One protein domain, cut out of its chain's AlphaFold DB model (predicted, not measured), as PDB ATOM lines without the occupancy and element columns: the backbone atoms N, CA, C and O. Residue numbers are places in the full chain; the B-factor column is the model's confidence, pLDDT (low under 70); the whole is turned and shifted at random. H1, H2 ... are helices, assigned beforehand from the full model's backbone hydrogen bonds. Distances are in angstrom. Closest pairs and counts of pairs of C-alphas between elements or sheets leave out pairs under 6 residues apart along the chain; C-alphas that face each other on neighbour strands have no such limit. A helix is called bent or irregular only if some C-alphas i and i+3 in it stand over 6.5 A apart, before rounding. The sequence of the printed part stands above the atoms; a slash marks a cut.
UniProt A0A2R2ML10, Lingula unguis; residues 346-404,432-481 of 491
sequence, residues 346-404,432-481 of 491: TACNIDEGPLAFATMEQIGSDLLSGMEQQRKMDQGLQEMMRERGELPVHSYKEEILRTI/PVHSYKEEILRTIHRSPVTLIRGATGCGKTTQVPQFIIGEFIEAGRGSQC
ATOM      1  N   THR A 346     -19.403  49.052  73.911       88.25
ATOM      2  CA  THR A 346     -19.369  50.519  73.807       88.25
ATOM      3  C   THR A 346     -20.667  51.169  74.272       88.25
ATOM      4  O   THR A 346     -20.711  52.388  74.404       88.25
ATOM      5  N   ALA A 347     -21.707  50.367  74.535       86.62
ATOM      6  CA  ALA A 347     -23.044  50.820  74.901       86.62
ATOM      7  C   ALA A 347     -23.617  51.843  73.896       86.62
ATOM      8  O   ALA A 347     -24.158  52.877  74.289       86.62
ATOM      9  N   CYS A 348     -23.476  51.555  72.597       87.56
ATOM     10  CA  CYS A 348     -23.982  52.389  71.506       87.56
ATOM     11  C   CYS A 348     -24.580  51.545  70.373       87.56
ATOM     12  O   CYS A 348     -24.326  50.340  70.277       87.56
ATOM     13  N   ASN A 349     -25.355  52.183  69.495       87.50
ATOM     14  CA  ASN A 349     -25.837  51.555  68.269       87.50
ATOM     15  C   ASN A 349     -24.685  51.259  67.291       87.50
ATOM     16  O   ASN A 349     -23.601  51.837  67.396       87.50
ATOM     17  N   ILE A 350     -24.898  50.297  66.390       86.44
ATOM     18  CA  ILE A 350     -23.931  49.897  65.360       86.44
ATOM     19  C   ILE A 350     -24.315  50.607  64.060       86.44
ATOM     20  O   ILE A 350     -25.078  50.092  63.252       86.44
ATOM     21  N   ASP A 351     -23.779  51.801  63.845       79.88
ATOM     22  CA  ASP A 351     -24.210  52.625  62.711       79.88
ATOM     23  C   ASP A 351     -23.588  52.192  61.367       79.88
ATOM     24  O   ASP A 351     -24.124  52.495  60.302       79.88
ATOM     25  N   GLU A 352     -22.478  51.441  61.398       78.25
ATOM     26  CA  GLU A 352     -21.711  51.052  60.210       78.25
ATOM     27  C   GLU A 352     -21.370  49.551  60.168       78.25
ATOM     28  O   GLU A 352     -21.117  48.904  61.186       78.25
ATOM     29  N   GLY A 353     -21.289  49.003  58.950       79.56
ATOM     30  CA  GLY A 353     -20.782  47.656  58.681       79.56
ATOM     31  C   GLY A 353     -21.853  46.564  58.518       79.56
ATOM     32  O   GLY A 353     -23.051  46.816  58.641       79.56
ATOM     33  N   PRO A 354     -21.436  45.319  58.222       74.25
ATOM     34  CA  PRO A 354     -22.353  44.215  57.912       74.25
ATOM     35  C   PRO A 354     -23.249  43.817  59.096       74.25
ATOM     36  O   PRO A 354     -24.340  43.298  58.888       74.25
ATOM     37  N   LEU A 355     -22.821  44.098  60.332       77.12
ATOM     38  CA  LEU A 355     -23.569  43.794  61.556       77.12
ATOM     39  C   LEU A 355     -24.680  44.812  61.866       77.12
ATOM     40  O   LEU A 355     -25.569  44.491  62.649       77.12
ATOM     41  N   ALA A 356     -24.663  46.000  61.245       77.38
ATOM     42  CA  ALA A 356     -25.700  47.023  61.415       77.38
ATOM     43  C   ALA A 356     -27.063  46.564  60.863       77.38
ATOM     44  O   ALA A 356     -28.113  46.881  61.417       77.38
ATOM     45  N   PHE A 357     -27.035  45.774  59.783       80.50
ATOM     46  CA  PHE A 357     -28.224  45.278  59.079       80.50
ATOM     47  C   PHE A 357     -28.482  43.780  59.294       80.50
ATOM     48  O   PHE A 357     -29.483  43.254  58.808       80.50
ATOM     49  N   ALA A 358     -27.585  43.081  59.994       82.69
ATOM     50  CA  ALA A 358     -27.718  41.655  60.245       82.69
ATOM     51  C   ALA A 358     -28.703  41.385  61.389       82.69
ATOM     52  O   ALA A 358     -28.645  41.988  62.462       82.69
ATOM     53  N   THR A 359     -29.593  40.420  61.175       87.06
ATOM     54  CA  THR A 359     -30.482  39.927  62.233       87.06
ATOM     55  C   THR A 359     -29.704  39.077  63.242       87.06
ATOM     56  O   THR A 359     -28.692  38.457  62.914       87.06
ATOM     57  N   MET A 360     -30.205  38.972  64.477       83.38
ATOM     58  CA  MET A 360     -29.585  38.112  65.501       83.38
ATOM     59  C   MET A 360     -29.513  36.643  65.066       83.38
ATOM     60  O   MET A 360     -28.588  35.940  65.470       83.38
ATOM     61  N   GLU A 361     -30.468  36.179  64.259       86.00
ATOM     62  CA  GLU A 361     -30.503  34.813  63.724       86.00
ATOM     63  C   GLU A 361     -29.410  34.587  62.677       86.00
ATOM     64  O   GLU A 361     -28.713  33.578  62.743       86.00
ATOM     65  N   GLN A 362     -29.197  35.549  61.772       86.25
ATOM     66  CA  GLN A 362     -28.092  35.503  60.808       86.25
ATOM     67  C   GLN A 362     -26.742  35.496  61.528       86.25
ATOM     68  O   GLN A 362     -25.933  34.610  61.282       86.25
ATOM     69  N   ILE A 363     -26.543  36.394  62.500       86.31
ATOM     70  CA  ILE A 363     -25.311  36.434  63.305       86.31
ATOM     71  C   ILE A 363     -25.109  35.105  64.051       86.31
ATOM     72  O   ILE A 363     -24.004  34.570  64.090       86.31
ATOM     73  N   GLY A 364     -26.170  34.542  64.639       86.38
ATOM     74  CA  GLY A 364     -26.112  33.252  65.330       86.38
ATOM     75  C   GLY A 364     -25.750  32.088  64.400       86.38
ATOM     76  O   GLY A 364     -24.895  31.273  64.749       86.38
ATOM     77  N   SER A 365     -26.359  32.039  63.212       87.81
ATOM     78  CA  SER A 365     -26.090  31.032  62.179       87.81
ATOM     79  C   SER A 365     -24.670  31.145  61.622       87.81
ATOM     80  O   SER A 365     -24.002  30.128  61.437       87.81
ATOM     81  N   ASP A 366     -24.183  32.363  61.398       88.12
ATOM     82  CA  ASP A 366     -22.829  32.617  60.904       88.12
ATOM     83  C   ASP A 366     -21.774  32.187  61.929       88.12
ATOM     84  O   ASP A 366     -20.797  31.525  61.571       88.12
ATOM     85  N   LEU A 367     -21.995  32.479  63.218       86.56
ATOM     86  CA  LEU A 367     -21.129  32.017  64.307       86.56
ATOM     87  C   LEU A 367     -21.098  30.485  64.407       86.56
ATOM     88  O   LEU A 367     -20.025  29.904  64.577       86.56
ATOM     89  N   LEU A 368     -22.255  29.827  64.281       87.38
ATOM     90  CA  LEU A 368     -22.347  28.366  64.288       87.38
ATOM     91  C   LEU A 368     -21.625  27.754  63.078       87.38
ATOM     92  O   LEU A 368     -20.783  26.876  63.252       87.38
ATOM     93  N   SER A 369     -21.891  28.254  61.867       88.44
ATOM     94  CA  SER A 369     -21.223  27.819  60.633       88.44
ATOM     95  C   SER A 369     -19.708  28.010  60.717       88.44
ATOM     96  O   SER A 369     -18.953  27.087  60.413       88.44
ATOM     97  N   GLY A 370     -19.248  29.166  61.203       86.50
ATOM     98  CA  GLY A 370     -17.828  29.445  61.409       86.50
ATOM     99  C   GLY A 370     -17.182  28.472  62.398       86.50
ATOM    100  O   GLY A 370     -16.118  27.918  62.118       86.50
ATOM    101  N   MET A 371     -17.852  28.185  63.518       80.69
ATOM    102  CA  MET A 371     -17.383  27.202  64.498       80.69
ATOM    103  C   MET A 371     -17.322  25.782  63.906       80.69
ATOM    104  O   MET A 371     -16.350  25.056  64.126       80.69
ATOM    105  N   GLU A 372     -18.325  25.373  63.126       82.94
ATOM    106  CA  GLU A 372     -18.331  24.075  62.445       82.94
ATOM    107  C   GLU A 372     -17.247  23.965  61.372       82.94
ATOM    108  O   GLU A 372     -16.601  22.923  61.255       82.94
ATOM    109  N   GLN A 373     -17.035  25.024  60.589       83.75
ATOM    110  CA  GLN A 373     -15.972  25.099  59.590       83.75
ATOM    111  C   GLN A 373     -14.602  25.006  60.251       83.75
ATOM    112  O   GLN A 373     -13.780  24.198  59.826       83.75
ATOM    113  N   GLN A 374     -14.378  25.739  61.343       78.38
ATOM    114  CA  GLN A 374     -13.136  25.663  62.105       78.38
ATOM    115  C   GLN A 374     -12.900  24.244  62.642       78.38
ATOM    116  O   GLN A 374     -11.805  23.705  62.499       78.38
ATOM    117  N   ARG A 375     -13.943  23.583  63.158       72.31
ATOM    118  CA  ARG A 375     -13.875  22.176  63.583       72.31
ATOM    119  C   ARG A 375     -13.628  21.202  62.420       72.31
ATOM    120  O   ARG A 375     -13.078  20.123  62.635       72.31
ATOM    121  N   LYS A 376     -14.048  21.540  61.198       76.00
ATOM    122  CA  LYS A 376     -13.813  20.731  59.989       76.00
ATOM    123  C   LYS A 376     -12.418  20.935  59.392       76.00
ATOM    124  O   LYS A 376     -11.872  19.993  58.832       76.00
ATOM    125  N   MET A 377     -11.874  22.145  59.484       74.94
ATOM    126  CA  MET A 377     -10.593  22.521  58.878       74.94
ATOM    127  C   MET A 377      -9.396  22.241  59.785       74.94
ATOM    128  O   MET A 377      -8.304  21.979  59.283       74.94
ATOM    129  N   ASP A 378      -9.583  22.274  61.105       76.81
ATOM    130  CA  ASP A 378      -8.524  21.967  62.061       76.81
ATOM    131  C   ASP A 378      -8.289  20.448  62.141       76.81
ATOM    132  O   ASP A 378      -8.953  19.716  62.883       76.81
ATOM    133  N   GLN A 379      -7.339  19.969  61.332       62.44
ATOM    134  CA  GLN A 379      -6.942  18.559  61.276       62.44
ATOM    135  C   GLN A 379      -6.419  18.054  62.631       62.44
ATOM    136  O   GLN A 379      -6.688  16.909  62.993       62.44
ATOM    137  N   GLY A 380      -5.753  18.908  63.417       66.56
ATOM    138  CA  GLY A 380      -5.254  18.548  64.746       66.56
ATOM    139  C   GLY A 380      -6.384  18.336  65.754       66.56
ATOM    140  O   GLY A 380      -6.344  17.406  66.563       66.56
ATOM    141  N   LEU A 381      -7.441  19.149  65.674       60.53
ATOM    142  CA  LEU A 381      -8.646  18.967  66.481       60.53
ATOM    143  C   LEU A 381      -9.438  17.717  66.063       60.53
ATOM    144  O   LEU A 381      -9.931  16.992  66.927       60.53
ATOM    145  N   GLN A 382      -9.542  17.428  64.761       61.72
ATOM    146  CA  GLN A 382     -10.213  16.220  64.262       61.72
ATOM    147  C   GLN A 382      -9.511  14.933  64.680       61.72
ATOM    148  O   GLN A 382     -10.173  13.999  65.138       61.72
ATOM    149  N   GLU A 383      -8.188  14.883  64.543       64.75
ATOM    150  CA  GLU A 383      -7.400  13.715  64.921       64.75
ATOM    151  C   GLU A 383      -7.517  13.448  66.427       64.75
ATOM    152  O   GLU A 383      -7.812  12.323  66.829       64.75
ATOM    153  N   MET A 384      -7.485  14.503  67.249       56.94
ATOM    154  CA  MET A 384      -7.727  14.413  68.691       56.94
ATOM    155  C   MET A 384      -9.143  13.916  69.037       56.94
ATOM    156  O   MET A 384      -9.318  13.109  69.953       56.94
ATOM    157  N   MET A 385     -10.182  14.398  68.343       58.59
ATOM    158  CA  MET A 385     -11.563  13.946  68.570       58.59
ATOM    159  C   MET A 385     -11.756  12.479  68.165       58.59
ATOM    160  O   MET A 385     -12.481  11.757  68.854       58.59
ATOM    161  N   ARG A 386     -11.091  12.029  67.094       64.06
ATOM    162  CA  ARG A 386     -11.093  10.631  66.644       64.06
ATOM    163  C   ARG A 386     -10.377   9.720  67.641       64.06
ATOM    164  O   ARG A 386     -10.986   8.763  68.106       64.06
ATOM    165  N   GLU A 387      -9.154  10.069  68.046       60.19
ATOM    166  CA  GLU A 387      -8.383   9.323  69.054       60.19
ATOM    167  C   GLU A 387      -9.163   9.174  70.368       60.19
ATOM    168  O   GLU A 387      -9.167   8.111  70.982       60.19
ATOM    169  N   ARG A 388      -9.898  10.217  70.786       56.75
ATOM    170  CA  ARG A 388     -10.769  10.160  71.971       56.75
ATOM    171  C   ARG A 388     -12.006   9.280  71.792       56.75
ATOM    172  O   ARG A 388     -12.447   8.684  72.772       56.75
ATOM    173  N   GLY A 389     -12.580   9.224  70.591       57.81
ATOM    174  CA  GLY A 389     -13.720   8.358  70.273       57.81
ATOM    175  C   GLY A 389     -13.366   6.869  70.299       57.81
ATOM    176  O   GLY A 389     -14.223   6.043  70.605       57.81
ATOM    177  N   GLU A 390     -12.097   6.546  70.043       59.16
ATOM    178  CA  GLU A 390     -11.542   5.188  70.093       59.16
ATOM    179  C   GLU A 390     -11.116   4.757  71.507       59.16
ATOM    180  O   GLU A 390     -10.846   3.577  71.745       59.16
ATOM    181  N   LEU A 391     -11.090   5.679  72.481       60.12
ATOM    182  CA  LEU A 391     -10.753   5.327  73.858       60.12
ATOM    183  C   LEU A 391     -11.826   4.406  74.462       60.12
ATOM    184  O   LEU A 391     -13.018   4.717  74.381       60.12
ATOM    185  N   PRO A 392     -11.432   3.348  75.199       52.06
ATOM    186  CA  PRO A 392     -12.367   2.395  75.802       52.06
ATOM    187  C   PRO A 392     -13.387   3.017  76.760       52.06
ATOM    188  O   PRO A 392     -14.381   2.385  77.078       52.06
ATOM    189  N   VAL A 393     -13.146   4.237  77.253       48.88
ATOM    190  CA  VAL A 393     -14.071   4.961  78.139       48.88
ATOM    191  C   VAL A 393     -15.223   5.628  77.374       48.88
ATOM    192  O   VAL A 393     -16.275   5.884  77.956       48.88
ATOM    193  N   HIS A 394     -15.054   5.899  76.073       55.44
ATOM    194  CA  HIS A 394     -16.057   6.573  75.247       55.44
ATOM    195  C   HIS A 394     -17.304   5.704  75.034       55.44
ATOM    196  O   HIS A 394     -18.420   6.221  75.051       55.44
ATOM    197  N   SER A 395     -17.145   4.380  74.933       60.34
ATOM    198  CA  SER A 395     -18.268   3.435  74.857       60.34
ATOM    199  C   SER A 395     -19.137   3.424  76.121       60.34
ATOM    200  O   SER A 395     -20.330   3.155  76.032       60.34
ATOM    201  N   TYR A 396     -18.581   3.796  77.281       60.47
ATOM    202  CA  TYR A 396     -19.311   3.903  78.552       60.47
ATOM    203  C   TYR A 396     -19.819   5.324  78.846       60.47
ATOM    204  O   TYR A 396     -20.397   5.564  79.906       60.47
ATOM    205  N   LYS A 397     -19.634   6.281  77.923       57.72
ATOM    206  CA  LYS A 397     -19.993   7.698  78.111       57.72
ATOM    207  C   LYS A 397     -21.452   7.882  78.531       57.72
ATOM    208  O   LYS A 397     -21.723   8.584  79.501       57.72
ATOM    209  N   GLU A 398     -22.391   7.255  77.822       59.50
ATOM    210  CA  GLU A 398     -23.815   7.388  78.151       59.50
ATOM    211  C   GLU A 398     -24.167   6.766  79.504       59.50
ATOM    212  O   GLU A 398     -24.995   7.301  80.239       59.50
ATOM    213  N   GLU A 399     -23.538   5.648  79.849       65.38
ATOM    214  CA  GLU A 399     -23.786   4.938  81.101       65.38
ATOM    215  C   GLU A 399     -23.228   5.705  82.307       65.38
ATOM    216  O   GLU A 399     -23.900   5.833  83.335       65.38
ATOM    217  N   ILE A 400     -22.054   6.325  82.154       63.53
ATOM    218  CA  ILE A 400     -21.455   7.221  83.146       63.53
ATOM    219  C   ILE A 400     -22.348   8.445  83.373       63.53
ATOM    220  O   ILE A 400     -22.685   8.751  84.518       63.53
ATOM    221  N   LEU A 401     -22.791   9.112  82.302       58.00
ATOM    222  CA  LEU A 401     -23.654  10.294  82.400       58.00
ATOM    223  C   LEU A 401     -25.016   9.961  83.029       58.00
ATOM    224  O   LEU A 401     -25.501  10.697  83.889       58.00
ATOM    225  N   ARG A 402     -25.612   8.811  82.684       63.88
ATOM    226  CA  ARG A 402     -26.838   8.329  83.344       63.88
ATOM    227  C   ARG A 402     -26.628   8.047  84.832       63.88
ATOM    228  O   ARG A 402     -27.535   8.312  85.619       63.88
ATOM    229  N   THR A 403     -25.470   7.519  85.221       61.94
ATOM    230  CA  THR A 403     -25.168   7.175  86.621       61.94
ATOM    231  C   THR A 403     -24.930   8.428  87.467       61.94
ATOM    232  O   THR A 403     -25.499   8.541  88.551       61.94
ATOM    233  N   ILE A 404     -24.213   9.421  86.931       63.91
ATOM    234  CA  ILE A 404     -24.013  10.736  87.568       63.91
ATOM    235  C   ILE A 404     -25.353  11.457  87.781       63.91
ATOM    236  O   ILE A 404     -25.572  12.071  88.821       63.91
ATOM    237  N   PRO A 432      -9.869  19.602  85.373       58.38
ATOM    238  CA  PRO A 432     -10.880  19.020  86.262       58.38
ATOM    239  C   PRO A 432     -12.258  19.687  86.200       58.38
ATOM    240  O   PRO A 432     -13.249  19.076  86.569       58.38
ATOM    241  N   VAL A 433     -12.349  20.940  85.742       59.22
ATOM    242  CA  VAL A 433     -13.627  21.648  85.569       59.22
ATOM    243  C   VAL A 433     -14.480  21.085  84.424       59.22
ATOM    244  O   VAL A 433     -15.700  21.206  84.464       59.22
ATOM    245  N   HIS A 434     -13.875  20.433  83.426       65.19
ATOM    246  CA  HIS A 434     -14.599  19.908  82.265       65.19
ATOM    247  C   HIS A 434     -15.569  18.780  82.641       65.19
ATOM    248  O   HIS A 434     -16.656  18.699  82.072       65.19
ATOM    249  N   SER A 435     -15.239  17.940  83.631       69.88
ATOM    250  CA  SER A 435     -16.160  16.896  84.110       69.88
ATOM    251  C   SER A 435     -17.441  17.463  84.728       69.88
ATOM    252  O   SER A 435     -18.440  16.757  84.801       69.88
ATOM    253  N   TYR A 436     -17.428  18.738  85.126       72.69
ATOM    254  CA  TYR A 436     -18.571  19.447  85.699       72.69
ATOM    255  C   TYR A 436     -19.268  20.378  84.691       72.69
ATOM    256  O   TYR A 436     -20.161  21.123  85.087       72.69
ATOM    257  N   LYS A 437     -18.902  20.353  83.394       77.25
ATOM    258  CA  LYS A 437     -19.462  21.248  82.357       77.25
ATOM    259  C   LYS A 437     -20.995  21.264  82.371       77.25
ATOM    260  O   LYS A 437     -21.589  22.332  82.483       77.25
ATOM    261  N   GLU A 438     -21.632  20.096  82.285       80.50
ATOM    262  CA  GLU A 438     -23.099  19.990  82.214       80.50
ATOM    263  C   GLU A 438     -23.790  20.477  83.495       80.50
ATOM    264  O   GLU A 438     -24.837  21.120  83.435       80.50
ATOM    265  N   GLU A 439     -23.202  20.204  84.660       81.00
ATOM    266  CA  GLU A 439     -23.727  20.651  85.952       81.00
ATOM    267  C   GLU A 439     -23.617  22.172  86.111       81.00
ATOM    268  O   GLU A 439     -24.573  22.818  86.547       81.00
ATOM    269  N   ILE A 440     -22.485  22.752  85.702       76.88
ATOM    270  CA  ILE A 440     -22.254  24.199  85.714       76.88
ATOM    271  C   ILE A 440     -23.279  24.901  84.818       76.88
ATOM    272  O   ILE A 440     -23.974  25.797  85.294       76.88
ATOM    273  N   LEU A 441     -23.430  24.466  83.561       81.56
ATOM    274  CA  LEU A 441     -24.380  25.072  82.620       81.56
ATOM    275  C   LEU A 441     -25.822  24.949  83.120       81.56
ATOM    276  O   LEU A 441     -26.557  25.935  83.166       81.56
ATOM    277  N   ARG A 442     -26.217  23.767  83.605       83.06
ATOM    278  CA  ARG A 442     -27.551  23.548  84.182       83.06
ATOM    279  C   ARG A 442     -27.827  24.462  85.376       83.06
ATOM    280  O   ARG A 442     -28.953  24.927  85.532       83.06
ATOM    281  N   THR A 443     -26.830  24.690  86.227       77.00
ATOM    282  CA  THR A 443     -26.970  25.552  87.409       77.00
ATOM    283  C   THR A 443     -27.096  27.018  87.005       77.00
ATOM    284  O   THR A 443     -27.974  27.706  87.522       77.00
ATOM    285  N   ILE A 444     -26.307  27.466  86.024       80.44
ATOM    286  CA  ILE A 444     -26.371  28.828  85.473       80.44
ATOM    287  C   ILE A 444     -27.743  29.109  84.842       80.44
ATOM    288  O   ILE A 444     -28.326  30.153  85.110       80.44
ATOM    289  N   HIS A 445     -28.310  28.170  84.076       81.19
ATOM    290  CA  HIS A 445     -29.646  28.349  83.479       81.19
ATOM    291  C   HIS A 445     -30.779  28.425  84.509       81.19
ATOM    292  O   HIS A 445     -31.822  29.014  84.238       81.19
ATOM    293  N   ARG A 446     -30.611  27.807  85.684       83.31
ATOM    294  CA  ARG A 446     -31.646  27.762  86.733       83.31
ATOM    295  C   ARG A 446     -31.556  28.913  87.730       83.31
ATOM    296  O   ARG A 446     -32.561  29.228  88.363       83.31
ATOM    297  N   SER A 447     -30.374  29.501  87.891       80.06
ATOM    298  CA  SER A 447     -30.075  30.430  88.977       80.06
ATOM    299  C   SER A 447     -29.419  31.708  88.446       80.06
ATOM    300  O   SER A 447     -28.347  31.625  87.850       80.06
ATOM    301  N   PRO A 448     -29.967  32.902  88.754       78.50
ATOM    302  CA  PRO A 448     -29.363  34.184  88.369       78.50
ATOM    303  C   PRO A 448     -27.943  34.390  88.915       78.50
ATOM    304  O   PRO A 448     -27.153  35.131  88.338       78.50
ATOM    305  N   VAL A 449     -27.614  33.744  90.041       83.75
ATOM    306  CA  VAL A 449     -26.291  33.790  90.670       83.75
ATOM    307  C   VAL A 449     -25.822  32.367  90.949       83.75
ATOM    308  O   VAL A 449     -26.525  31.592  91.595       83.75
ATOM    309  N   THR A 450     -24.612  32.040  90.492       78.50
ATOM    310  CA  THR A 450     -23.977  30.733  90.704       78.50
ATOM    311  C   THR A 450     -22.574  30.918  91.276       78.50
ATOM    312  O   THR A 450     -21.757  31.643  90.712       78.50
ATOM    313  N   LEU A 451     -22.273  30.244  92.392       82.38
ATOM    314  CA  LEU A 451     -20.941  30.231  93.001       82.38
ATOM    315  C   LEU A 451     -20.179  28.971  92.575       82.38
ATOM    316  O   LEU A 451     -20.540  27.864  92.967       82.38
ATOM    317  N   ILE A 452     -19.086  29.143  91.830       76.00
ATOM    318  CA  ILE A 452     -18.227  28.034  91.394       76.00
ATOM    319  C   ILE A 452     -16.962  28.002  92.254       76.00
ATOM    320  O   ILE A 452     -16.079  28.854  92.130       76.00
ATOM    321  N   ARG A 453     -16.844  26.987  93.114       78.19
ATOM    322  CA  ARG A 453     -15.646  26.743  93.930       78.19
ATOM    323  C   ARG A 453     -14.806  25.628  93.312       78.19
ATOM    324  O   ARG A 453     -15.311  24.555  93.019       78.19
ATOM    325  N   GLY A 454     -13.501  25.852  93.182       69.00
ATOM    326  CA  GLY A 454     -12.557  24.829  92.724       69.00
ATOM    327  C   GLY A 454     -11.113  25.212  93.033       69.00
ATOM    328  O   GLY A 454     -10.831  26.390  93.264       69.00
ATOM    329  N   ALA A 455     -10.202  24.238  93.019       64.38
ATOM    330  CA  ALA A 455      -8.780  24.449  93.304       64.38
ATOM    331  C   ALA A 455      -8.112  25.447  92.333       64.38
ATOM    332  O   ALA A 455      -8.609  25.709  91.233       64.38
ATOM    333  N   THR A 456      -6.982  26.032  92.729       68.81
ATOM    334  CA  THR A 456      -6.157  26.852  91.825       68.81
ATOM    335  C   THR A 456      -5.707  26.007  90.630       68.81
ATOM    336  O   THR A 456      -5.421  24.825  90.786       68.81
ATOM    337  N   GLY A 457      -5.716  26.578  89.423       57.75
ATOM    338  CA  GLY A 457      -5.331  25.856  88.204       57.75
ATOM    339  C   GLY A 457      -6.385  24.892  87.643       57.75
ATOM    340  O   GLY A 457      -6.180  24.341  86.573       57.75
ATOM    341  N   CYS A 458      -7.554  24.725  88.276       60.03
ATOM    342  CA  CYS A 458      -8.566  23.784  87.772       60.03
ATOM    343  C   CYS A 458      -9.317  24.254  86.507       60.03
ATOM    344  O   CYS A 458     -10.233  23.567  86.068       60.03
ATOM    345  N   GLY A 459      -8.972  25.417  85.940       61.56
ATOM    346  CA  GLY A 459      -9.536  25.916  84.680       61.56
ATOM    347  C   GLY A 459     -10.770  26.819  84.788       61.56
ATOM    348  O   GLY A 459     -11.401  27.074  83.772       61.56
ATOM    349  N   LYS A 460     -11.143  27.320  85.978       71.75
ATOM    350  CA  LYS A 460     -12.378  28.125  86.166       71.75
ATOM    351  C   LYS A 460     -12.443  29.347  85.245       71.75
ATOM    352  O   LYS A 460     -13.377  29.469  84.464       71.75
ATOM    353  N   THR A 461     -11.442  30.224  85.323       71.00
ATOM    354  CA  THR A 461     -11.416  31.500  84.588       71.00
ATOM    355  C   THR A 461     -11.303  31.299  83.077       71.00
ATOM    356  O   THR A 461     -11.809  32.109  82.313       71.00
ATOM    357  N   THR A 462     -10.668  30.208  82.640       68.56
ATOM    358  CA  THR A 462     -10.411  29.940  81.221       68.56
ATOM    359  C   THR A 462     -11.529  29.146  80.549       68.56
ATOM    360  O   THR A 462     -11.892  29.462  79.422       68.56
ATOM    361  N   GLN A 463     -12.089  28.132  81.217       70.75
ATOM    362  CA  GLN A 463     -13.019  27.175  80.605       70.75
ATOM    363  C   GLN A 463     -14.491  27.523  80.824       70.75
ATOM    364  O   GLN A 463     -15.293  27.333  79.916       70.75
ATOM    365  N   VAL A 464     -14.876  28.054  81.990       73.81
ATOM    366  CA  VAL A 464     -16.298  28.318  82.290       73.81
ATOM    367  C   VAL A 464     -16.928  29.306  81.299       73.81
ATOM    368  O   VAL A 464     -17.990  28.984  80.768       73.81
ATOM    369  N   PRO A 465     -16.294  30.447  80.956       80.31
ATOM    370  CA  PRO A 465     -16.850  31.345  79.943       80.31
ATOM    371  C   PRO A 465     -16.964  30.684  78.564       80.31
ATOM    372  O   PRO A 465     -17.947  30.897  77.861       80.31
ATOM    373  N   GLN A 466     -15.996  29.833  78.202       78.12
ATOM    374  CA  GLN A 466     -16.025  29.084  76.941       78.12
ATOM    375  C   GLN A 466     -17.157  28.055  76.914       78.12
ATOM    376  O   GLN A 466     -17.760  27.862  75.865       78.12
ATOM    377  N   PHE A 467     -17.481  27.414  78.041       81.25
ATOM    378  CA  PHE A 467     -18.621  26.498  78.120       81.25
ATOM    379  C   PHE A 467     -19.942  27.222  77.870       81.25
ATOM    380  O   PHE A 467     -20.770  26.699  77.131       81.25
ATOM    381  N   ILE A 468     -20.112  28.413  78.456       79.56
ATOM    382  CA  ILE A 468     -21.325  29.228  78.306       79.56
ATOM    383  C   ILE A 468     -21.452  29.700  76.855       79.56
ATOM    384  O   ILE A 468     -22.442  29.405  76.199       79.56
ATOM    385  N   ILE A 469     -20.428  30.371  76.321       81.88
ATOM    386  CA  ILE A 469     -20.453  30.876  74.939       81.88
ATOM    387  C   ILE A 469     -20.612  29.717  73.944       81.88
ATOM    388  O   ILE A 469     -21.420  29.804  73.023       81.88
ATOM    389  N   GLY A 470     -19.885  28.617  74.156       82.69
ATOM    390  CA  GLY A 470     -19.948  27.429  73.311       82.69
ATOM    391  C   GLY A 470     -21.346  26.819  73.244       82.69
ATOM    392  O   GLY A 470     -21.814  26.541  72.149       82.69
ATOM    393  N   GLU A 471     -22.051  26.679  74.373       85.56
ATOM    394  CA  GLU A 471     -23.433  26.171  74.388       85.56
ATOM    395  C   GLU A 471     -24.384  27.066  73.578       85.56
ATOM    396  O   GLU A 471     -25.221  26.572  72.820       85.56
ATOM    397  N   PHE A 472     -24.256  28.390  73.705       81.94
ATOM    398  CA  PHE A 472     -25.093  29.322  72.952       81.94
ATOM    399  C   PHE A 472     -24.795  29.277  71.452       81.94
ATOM    400  O   PHE A 472     -25.736  29.311  70.661       81.94
ATOM    401  N   ILE A 473     -23.525  29.153  71.050       84.19
ATOM    402  CA  ILE A 473     -23.149  28.998  69.637       84.19
ATOM    403  C   ILE A 473     -23.641  27.651  69.093       84.19
ATOM    404  O   ILE A 473     -24.285  27.641  68.050       84.19
ATOM    405  N   GLU A 474     -23.419  26.539  69.804       84.00
ATOM    406  CA  GLU A 474     -23.891  25.192  69.424       84.00
ATOM    407  C   GLU A 474     -25.420  25.138  69.262       84.00
ATOM    408  O   GLU A 474     -25.928  24.427  68.400       84.00
ATOM    409  N   ALA A 475     -26.160  25.926  70.046       82.56
ATOM    410  CA  ALA A 475     -27.611  26.059  69.936       82.56
ATOM    411  C   ALA A 475     -28.077  27.030  68.827       82.56
ATOM    412  O   ALA A 475     -29.271  27.323  68.756       82.56
ATOM    413  N   GLY A 476     -27.171  27.590  68.014       79.56
ATOM    414  CA  GLY A 476     -27.486  28.601  66.992       79.56
ATOM    415  C   GLY A 476     -27.893  29.969  67.559       79.56
ATOM    416  O   GLY A 476     -28.391  30.825  66.836       79.56
ATOM    417  N   ARG A 477     -27.687  30.195  68.863       82.81
ATOM    418  CA  ARG A 477     -28.062  31.411  69.609       82.81
ATOM    419  C   ARG A 477     -26.841  32.208  70.077       82.81
ATOM    420  O   ARG A 477     -26.930  32.938  71.061       82.81
ATOM    421  N   GLY A 478     -25.701  32.080  69.396       81.12
ATOM    422  CA  GLY A 478     -24.439  32.717  69.797       81.12
ATOM    423  C   GLY A 478     -24.546  34.237  69.969       81.12
ATOM    424  O   GLY A 478     -23.983  34.794  70.905       81.12
ATOM    425  N   SER A 479     -25.359  34.892  69.135       84.38
ATOM    426  CA  SER A 479     -25.649  36.331  69.202       84.38
ATOM    427  C   SER A 479     -26.344  36.768  70.499       84.38
ATOM    428  O   SER A 479     -26.258  37.929  70.886       84.38
ATOM    429  N   GLN A 480     -27.006  35.851  71.210       84.50
ATOM    430  CA  GLN A 480     -27.723  36.129  72.457       84.50
ATOM    431  C   GLN A 480     -26.839  35.991  73.709       84.50
ATOM    432  O   GLN A 480     -27.347  36.066  74.827       84.50
ATOM    433  N   CYS A 481     -25.530  35.778  73.558       83.69
ATOM    434  CA  CYS A 481     -24.623  35.576  74.682       83.69
ATOM    435  C   CYS A 481     -23.454  36.564  74.645       83.69
ATOM    436  O   CYS A 481     -22.613  36.514  73.755       83.69
TER     437      CYS A 481
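What this domain is: This is residues 346 to 404 and 432 to 481 of the 491 residues of a protein of Lingula unguis (UniProt A0A2R2ML10). The model is an open, loose frame: H1, H2 and H3 follow one another end to end in a wide arc, while H4 and H5 cross near their middles and join the arc where the last residues of H5 meet the middle part of H1. H3, at the far end of the arc, touches no helix, and at the other end residues 346 to 353 stick out. The 109 residues printed have five named helices, H1 to H5 in order along the chain, and no named strand; the class is all helix. The whole is loose, with a radius of gyration of the C-alphas of 17.5 A and spans of 52 by 37 by 27 A.

How they stand to each other: After residues 346 to 359, a stretch with no named element, H1 takes residues 360 to 377. H2, residues 379 to 389, and H1 only just touch, and only at the corner by their link, with 3 pairs of C-alphas within 8 A; the closest C-alphas, of Arg 375 and Leu 381, are 6.8 A apart, and the lines are about perpendicular at 83 degrees. H3, residues 394 to 404, is close to H2 but not clearly touching, the C-alphas of Arg 388 and His 394 being closest at 7.2 A, at a steep tilt of 66 degrees, the same way. H4, residues 434 to 446, is apart from H1, H2 and H3. H5, residues 460 to 474, touches H4 with its residues 463 to 468 alone, closest at the C-alphas of Leu 441 and Ile 468, 6.7 A, at a steep tilt of 66 degrees, the same way. With residues 473 to 474 alone H5 touches residues 364 to 371 of H1, closest at the C-alphas of Leu 368 and Ile 473, 5.4 A; the steep tilt of 69.9 degrees, opposite ways, is only just short of about perpendicular. In H1 and H2 every O i to N i+4 pair is within hydrogen-bond range; in H3 5 of 7 are, in H4 7 of 9, in H5 9 of 11.

Where its parts are: H1 begins at C-alpha 360 (-29.585, 38.112, 65.501) and is 25.4 A long from first to last C-alpha. H2 and H3 are 15.2 A each, and C-alpha 404 of H3 is at (-24.013, 10.736, 87.568). H4 is 19.3 A long; H5 is 20.5 A long and ends at C-alpha 474 (-23.891, 25.192, 69.424). H3 is irregular, with C-alphas 395 and 398 7.6 A apart, H4 likewise, with C-alphas 435 and 438 7.8 A apart, and H5 only just, with C-alphas 462 and 465 6.7 A apart.

The domain as a whole: The two C-alphas farthest apart, of Asp 351 and Pro 392, are 53.2 A from each other. Residues 405 to 431 are not printed, and C-alphas 404 and 432 are 15.6 A apart across the cut. The link from H4 to H5, 13 residues, is long; those from H1 to H2 and from H2 to H3 are tight. The mean pLDDT of the printed part is 74.4, and 37 residues are under 70: 379 to 404, 432 to 435, 454 to 459, and 462.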